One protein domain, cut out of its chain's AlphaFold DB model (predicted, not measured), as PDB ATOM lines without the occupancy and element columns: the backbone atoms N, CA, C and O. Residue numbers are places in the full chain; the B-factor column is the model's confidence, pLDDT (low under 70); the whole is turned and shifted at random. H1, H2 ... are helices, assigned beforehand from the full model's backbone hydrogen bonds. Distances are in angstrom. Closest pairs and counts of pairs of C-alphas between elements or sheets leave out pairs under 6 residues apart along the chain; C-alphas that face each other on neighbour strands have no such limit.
ATOM      1  N   PHE A 356      28.807 -47.404  -2.284       78.12
ATOM      2  CA  PHE A 356      27.739 -46.557  -1.756       78.12
ATOM      3  C   PHE A 356      26.502 -46.654  -2.654       78.12
ATOM      4  O   PHE A 356      26.602 -46.542  -3.878       78.12
ATOM      5  N   VAL A 357      25.328 -46.838  -2.047       74.19
ATOM      6  CA  VAL A 357      24.041 -46.957  -2.757       74.19
ATOM      7  C   VAL A 357      23.718 -45.660  -3.512       74.19
ATOM      8  O   VAL A 357      23.140 -45.693  -4.593       74.19
ATOM      9  N   GLU A 358      24.182 -44.522  -3.001       72.75
ATOM     10  CA  GLU A 358      24.024 -43.182  -3.568       72.75
ATOM     11  C   GLU A 358      24.906 -42.927  -4.805       72.75
ATOM     12  O   GLU A 358      24.641 -41.999  -5.568       72.75
ATOM     13  N   LEU A 359      25.947 -43.740  -5.029       69.19
ATOM     14  CA  LEU A 359      26.819 -43.660  -6.210       69.19
ATOM     15  C   LEU A 359      26.323 -44.540  -7.375       69.19
ATOM     16  O   LEU A 359      26.856 -44.454  -8.487       69.19
ATOM     17  N   VAL A 360      25.287 -45.360  -7.159       64.38
ATOM     18  CA  VAL A 360      24.695 -46.242  -8.176       64.38
ATOM     19  C   VAL A 360      23.887 -45.399  -9.171       64.38
ATOM     20  O   VAL A 360      22.732 -45.058  -8.942       64.38
ATOM     21  N   GLY A 361      24.524 -45.027 -10.284       70.94
ATOM     22  CA  GLY A 361      23.949 -44.163 -11.327       70.94
ATOM     23  C   GLY A 361      24.852 -43.000 -11.747       70.94
ATOM     24  O   GLY A 361      24.532 -42.283 -12.700       70.94
ATOM     25  N   LEU A 362      25.999 -42.814 -11.080       75.31
ATOM     26  CA  LEU A 362      26.976 -41.803 -11.472       75.31
ATOM     27  C   LEU A 362      27.582 -42.138 -12.844       75.31
ATOM     28  O   LEU A 362      28.056 -43.248 -13.091       75.31
ATOM     29  N   ARG A 363      27.605 -41.157 -13.752       80.50
ATOM     30  CA  ARG A 363      28.261 -41.306 -15.059       80.50
ATOM     31  C   ARG A 363      29.767 -41.501 -14.857       80.50
ATOM     32  O   ARG A 363      30.397 -40.676 -14.201       80.50
ATOM     33  N   VAL A 364      30.350 -42.515 -15.505       79.94
ATOM     34  CA  VAL A 364      31.795 -42.853 -15.463       79.94
ATOM     35  C   VAL A 364      32.703 -41.637 -15.714       79.94
ATOM     36  O   VAL A 364      33.792 -41.536 -15.161       79.94
ATOM     37  N   TRP A 365      32.241 -40.659 -16.496       85.19
ATOM     38  CA  TRP A 365      32.986 -39.427 -16.757       85.19
ATOM     39  C   TRP A 365      33.216 -38.546 -15.511       85.19
ATOM     40  O   TRP A 365      34.242 -37.875 -15.425       85.19
ATOM     41  N   VAL A 366      32.321 -38.582 -14.515       85.31
ATOM     42  CA  VAL A 366      32.464 -37.815 -13.261       85.31
ATOM     43  C   VAL A 366      33.665 -38.309 -12.453       85.31
ATOM     44  O   VAL A 366      34.407 -37.499 -11.901       85.31
ATOM     45  N   TRP A 367      33.914 -39.620 -12.446       82.00
ATOM     46  CA  TRP A 367      35.110 -40.201 -11.832       82.00
ATOM     47  C   TRP A 367      36.397 -39.675 -12.484       82.00
ATOM     48  O   TRP A 367      37.329 -39.265 -11.786       82.00
ATOM     49  N   GLY A 368      36.422 -39.615 -13.820       84.06
ATOM     50  CA  GLY A 368      37.543 -39.045 -14.569       84.06
ATOM     51  C   GLY A 368      37.772 -37.571 -14.224       84.06
ATOM     52  O   GLY A 368      38.904 -37.173 -13.962       84.06
ATOM     53  N   LEU A 369      36.698 -36.779 -14.142       89.69
ATOM     54  CA  LEU A 369      36.766 -35.356 -13.800       89.69
ATOM     55  C   LEU A 369      37.315 -35.119 -12.385       89.69
ATOM     56  O   LEU A 369      38.207 -34.292 -12.212       89.69
ATOM     57  N   VAL A 370      36.819 -35.852 -11.383       87.06
ATOM     58  CA  VAL A 370      37.276 -35.719  -9.988       87.06
ATOM     59  C   VAL A 370      38.733 -36.150  -9.851       87.06
ATOM     60  O   VAL A 370      39.517 -35.451  -9.214       87.06
ATOM     61  N   THR A 371      39.129 -37.245 -10.503       85.00
ATOM     62  CA  THR A 371      40.518 -37.727 -10.477       85.00
ATOM     63  C   THR A 371      41.475 -36.719 -11.116       85.00
ATOM     64  O   THR A 371      42.530 -36.434 -10.552       85.00
ATOM     65  N   VAL A 372      41.101 -36.122 -12.255       87.56
ATOM     66  CA  VAL A 372      41.898 -35.075 -12.918       87.56
ATOM     67  C   VAL A 372      41.962 -33.804 -12.077       87.56
ATOM     68  O   VAL A 372      43.024 -33.198 -11.986       87.56
ATOM     69  N   LEU A 373      40.862 -33.402 -11.434       89.94
ATOM     70  CA  LEU A 373      40.834 -32.207 -10.593       89.94
ATOM     71  C   LEU A 373      41.696 -32.382  -9.339       89.94
ATOM     72  O   LEU A 373      42.507 -31.512  -9.036       89.94
ATOM     73  N   VAL A 374      41.587 -33.523  -8.651       87.56
ATOM     74  CA  VAL A 374      42.419 -33.827  -7.477       87.56
ATOM     75  C   VAL A 374      43.886 -33.978  -7.873       87.56
ATOM     76  O   VAL A 374      44.741 -33.383  -7.224       87.56
ATOM     77  N   GLY A 375      44.183 -34.686  -8.967       85.56
ATOM     78  CA  GLY A 375      45.540 -34.789  -9.512       85.56
ATOM     79  C   GLY A 375      46.118 -33.436  -9.946       85.56
ATOM     80  O   GLY A 375      47.291 -33.153  -9.725       85.56
ATOM     81  N   GLY A 376      45.296 -32.560 -10.522       87.38
ATOM     82  CA  GLY A 376      45.692 -31.206 -10.898       87.38
ATOM     83  C   GLY A 376      46.015 -30.343  -9.679       87.38
ATOM     84  O   GLY A 376      47.052 -29.686  -9.652       87.38
ATOM     85  N   VAL A 377      45.170 -30.379  -8.644       87.62
ATOM     86  CA  VAL A 377      45.388 -29.633  -7.393       87.62
ATOM     87  C   VAL A 377      46.644 -30.115  -6.669       87.62
ATOM     88  O   VAL A 377      47.406 -29.284  -6.179       87.62
ATOM     89  N   THR A 378      46.908 -31.424  -6.629       84.75
ATOM     90  CA  THR A 378      48.131 -31.954  -6.003       84.75
ATOM     91  C   THR A 378      49.388 -31.549  -6.767       84.75
ATOM     92  O   THR A 378      50.353 -31.115  -6.142       84.75
ATOM     93  N   VAL A 379      49.376 -31.594  -8.105       83.12
ATOM     94  CA  VAL A 379      50.506 -31.137  -8.937       83.12
ATOM     95  C   VAL A 379      50.735 -29.631  -8.800       83.12
ATOM     96  O   VAL A 379      51.879 -29.197  -8.676       83.12
ATOM     97  N   VAL A 380      49.671 -28.824  -8.781       85.81
ATOM     98  CA  VAL A 380      49.777 -27.369  -8.579       85.81
ATOM     99  C   VAL A 380      50.301 -27.054  -7.181       85.81
ATOM    100  O   VAL A 380      51.186 -26.213  -7.051       85.81
ATOM    101  N   GLY A 381      49.808 -27.742  -6.147       83.44
ATOM    102  CA  GLY A 381      50.305 -27.605  -4.779       83.44
ATOM    103  C   GLY A 381      51.790 -27.946  -4.667       83.44
ATOM    104  O   GLY A 381      52.549 -27.182  -4.077       83.44
ATOM    105  N   TYR A 382      52.222 -29.028  -5.316       80.19
ATOM    106  CA  TYR A 382      53.630 -29.416  -5.391       80.19
ATOM    107  C   TYR A 382      54.493 -28.369  -6.114       80.19
ATOM    108  O   TYR A 382      55.510 -27.927  -5.583       80.19
ATOM    109  N   ALA A 383      54.067 -27.908  -7.294       81.94
ATOM    110  CA  ALA A 383      54.791 -26.891  -8.060       81.94
ATOM    111  C   ALA A 383      54.872 -25.542  -7.320       81.94
ATOM    112  O   ALA A 383      55.804 -24.761  -7.527       81.94
ATOM    113  N   TRP A 384      53.891 -25.252  -6.464       82.50
ATOM    114  CA  TRP A 384      53.897 -24.079  -5.599       82.50
ATOM    115  C   TRP A 384      54.933 -24.225  -4.474       82.50
ATOM    116  O   TRP A 384      55.693 -23.287  -4.215       82.50
ATOM    117  N   ASP A 385      55.006 -25.397  -3.844       78.62
ATOM    118  CA  ASP A 385      55.975 -25.695  -2.785       78.62
ATOM    119  C   ASP A 385      57.427 -25.674  -3.301       78.62
ATOM    120  O   ASP A 385      58.289 -25.029  -2.707       78.62
ATOM    121  N   GLU A 386      57.683 -26.250  -4.481       75.44
ATOM    122  CA  GLU A 386      59.016 -26.277  -5.109       75.44
ATOM    123  C   GLU A 386      59.553 -24.871  -5.437       75.44
ATOM    124  O   GLU A 386      60.758 -24.623  -5.379       75.44
ATOM    125  N   ARG A 387      58.668 -23.903  -5.710       79.12
ATOM    126  CA  ARG A 387      59.051 -22.493  -5.910       79.12
ATOM    127  C   ARG A 387      59.353 -21.746  -4.605       79.12
ATOM    128  O   ARG A 387      59.637 -20.553  -4.659       79.12
ATOM    129  N   GLY A 388      59.252 -22.389  -3.439       65.38
ATOM    130  CA  GLY A 388      59.546 -21.791  -2.129       65.38
ATOM    131  C   GLY A 388      58.564 -20.700  -1.684       65.38
ATOM    132  O   GLY A 388      58.719 -20.113  -0.610       65.38
ATOM    133  N   VAL A 389      57.516 -20.437  -2.469       66.12
ATOM    134  CA  VAL A 389      56.558 -19.347  -2.225       66.12
ATOM    135  C   VAL A 389      55.745 -19.604  -0.955       66.12
ATOM    136  O   VAL A 389      55.372 -18.659  -0.258       66.12
ATOM    137  N   TRP A 390      55.502 -20.873  -0.611       64.38
ATOM    138  CA  TRP A 390      54.809 -21.234   0.625       64.38
ATOM    139  C   TRP A 390      55.654 -20.919   1.868       64.38
ATOM    140  O   TRP A 390      55.173 -20.264   2.794       64.38
ATOM    141  N   VAL A 391      56.945 -21.274   1.850       64.56
ATOM    142  CA  VAL A 391      57.892 -20.982   2.940       64.56
ATOM    143  C   VAL A 391      58.066 -19.477   3.130       64.56
ATOM    144  O   VAL A 391      58.035 -18.985   4.260       64.56
ATOM    145  N   GLU A 392      58.178 -18.712   2.041       69.75
ATOM    146  CA  GLU A 392      58.220 -17.251   2.120       69.75
ATOM    147  C   GLU A 392      56.916 -16.648   2.654       69.75
ATOM    148  O   GLU A 392      56.957 -15.712   3.455       69.75
ATOM    149  N   GLY A 393      55.761 -17.179   2.245       71.50
ATOM    150  CA  GLY A 393      54.450 -16.730   2.715       71.50
ATOM    151  C   GLY A 393      54.265 -16.943   4.217       71.50
ATOM    152  O   GLY A 393      53.866 -16.020   4.930       71.50
ATOM    153  N   VAL A 394      54.635 -18.123   4.719       71.25
ATOM    154  CA  VAL A 394      54.586 -18.454   6.151       71.25
ATOM    155  C   VAL A 394      55.586 -17.606   6.938       71.25
ATOM    156  O   VAL A 394      55.221 -17.039   7.967       71.25
ATOM    157  N   ARG A 395      56.816 -17.417   6.441       73.19
ATOM    158  CA  ARG A 395      57.830 -16.576   7.104       73.19
ATOM    159  C   ARG A 395      57.378 -15.115   7.220       73.19
ATOM    160  O   ARG A 395      57.567 -14.506   8.272       73.19
ATOM    161  N   ARG A 396      56.712 -14.566   6.195       78.75
ATOM    162  CA  ARG A 396      56.110 -13.216   6.235       78.75
ATOM    163  C   ARG A 396      54.946 -13.122   7.227       78.75
ATOM    164  O   ARG A 396      54.802 -12.104   7.901       78.75
ATOM    165  N   LEU A 397      54.132 -14.171   7.340       78.06
ATOM    166  CA  LEU A 397      53.032 -14.251   8.309       78.06
ATOM    167  C   LEU A 397      53.533 -14.313   9.758       78.06
ATOM    168  O   LEU A 397      52.985 -13.628  10.618       78.06
ATOM    169  N   TRP A 398      54.605 -15.062  10.022       73.62
ATOM    170  CA  TRP A 398      55.240 -15.122  11.342       73.62
ATOM    171  C   TRP A 398      55.974 -13.828  11.705       73.62
ATOM    172  O   TRP A 398      55.811 -13.340  12.822       73.62
ATOM    173  N   ALA A 399      56.685 -13.205  10.759       74.62
ATOM    174  CA  ALA A 399      57.313 -11.897  10.969       74.62
ATOM    175  C   ALA A 399      56.282 -10.802  11.311       74.62
ATOM    176  O   ALA A 399      56.530  -9.958  12.166       74.62
ATOM    177  N   ARG A 400      55.084 -10.858  10.711       77.38
ATOM    178  CA  ARG A 400      53.967  -9.961  11.055       77.38
ATOM    179  C   ARG A 400      53.344 -10.235  12.422       77.38
ATOM    180  O   ARG A 400      52.743  -9.330  12.987       77.38
ATOM    181  N   ARG A 401      53.468 -11.455  12.951       73.62
ATOM    182  CA  ARG A 401      52.916 -11.831  14.260       73.62
ATOM    183  C   ARG A 401      53.880 -11.563  15.420       73.62
ATOM    184  O   ARG A 401      53.411 -11.312  16.520       73.62
TER     185      ARG A 401
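What this domain is: This is residues 356 to 401 of the 408 residues of an uncharacterized protein of Ophiobolus disseminans (UniProt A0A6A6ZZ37). A long helix, H1, and a shorter one, H2, meet near their ends as a wide, open L, and a short tail before H1 folds off at its far end. The printed part has 46 residues with two named helices, H1 then H2, and no named strand; the class is all helix. It is extended, with a radius of gyration of the C-alphas of 17.8 A and spans of 51 by 21 by 10 A.

Where its parts are: H1, residues 364 to 386, runs 33.5 A from C-alpha 364 at (31.795, -42.853, -15.463) to C-alpha 386 at (59.016, -26.277, -5.109). H2, residues 389 to 401, runs 18.5 A and ends with C-alpha 401 at (52.916, -11.831, 14.260).

How they stand to each other: H1 and H2 are close but not clearly touching; their closest C-alphas, those of Trp 384 and Trp 390, are 6.9 A apart. They run the same way at a steep tilt of 64 degrees. Every O i to N i+4 pair is within hydrogen-bond range in H2, and 18 of 19 in H1.

The domain as a whole: The C-alphas farthest apart, those of Gly 361 and Ala 399, are 51.5 A apart. The printed part has no cut, and the link from H1 to H2 is tight. Residues 359 to 360 and 388 to 392 have pLDDT under 70.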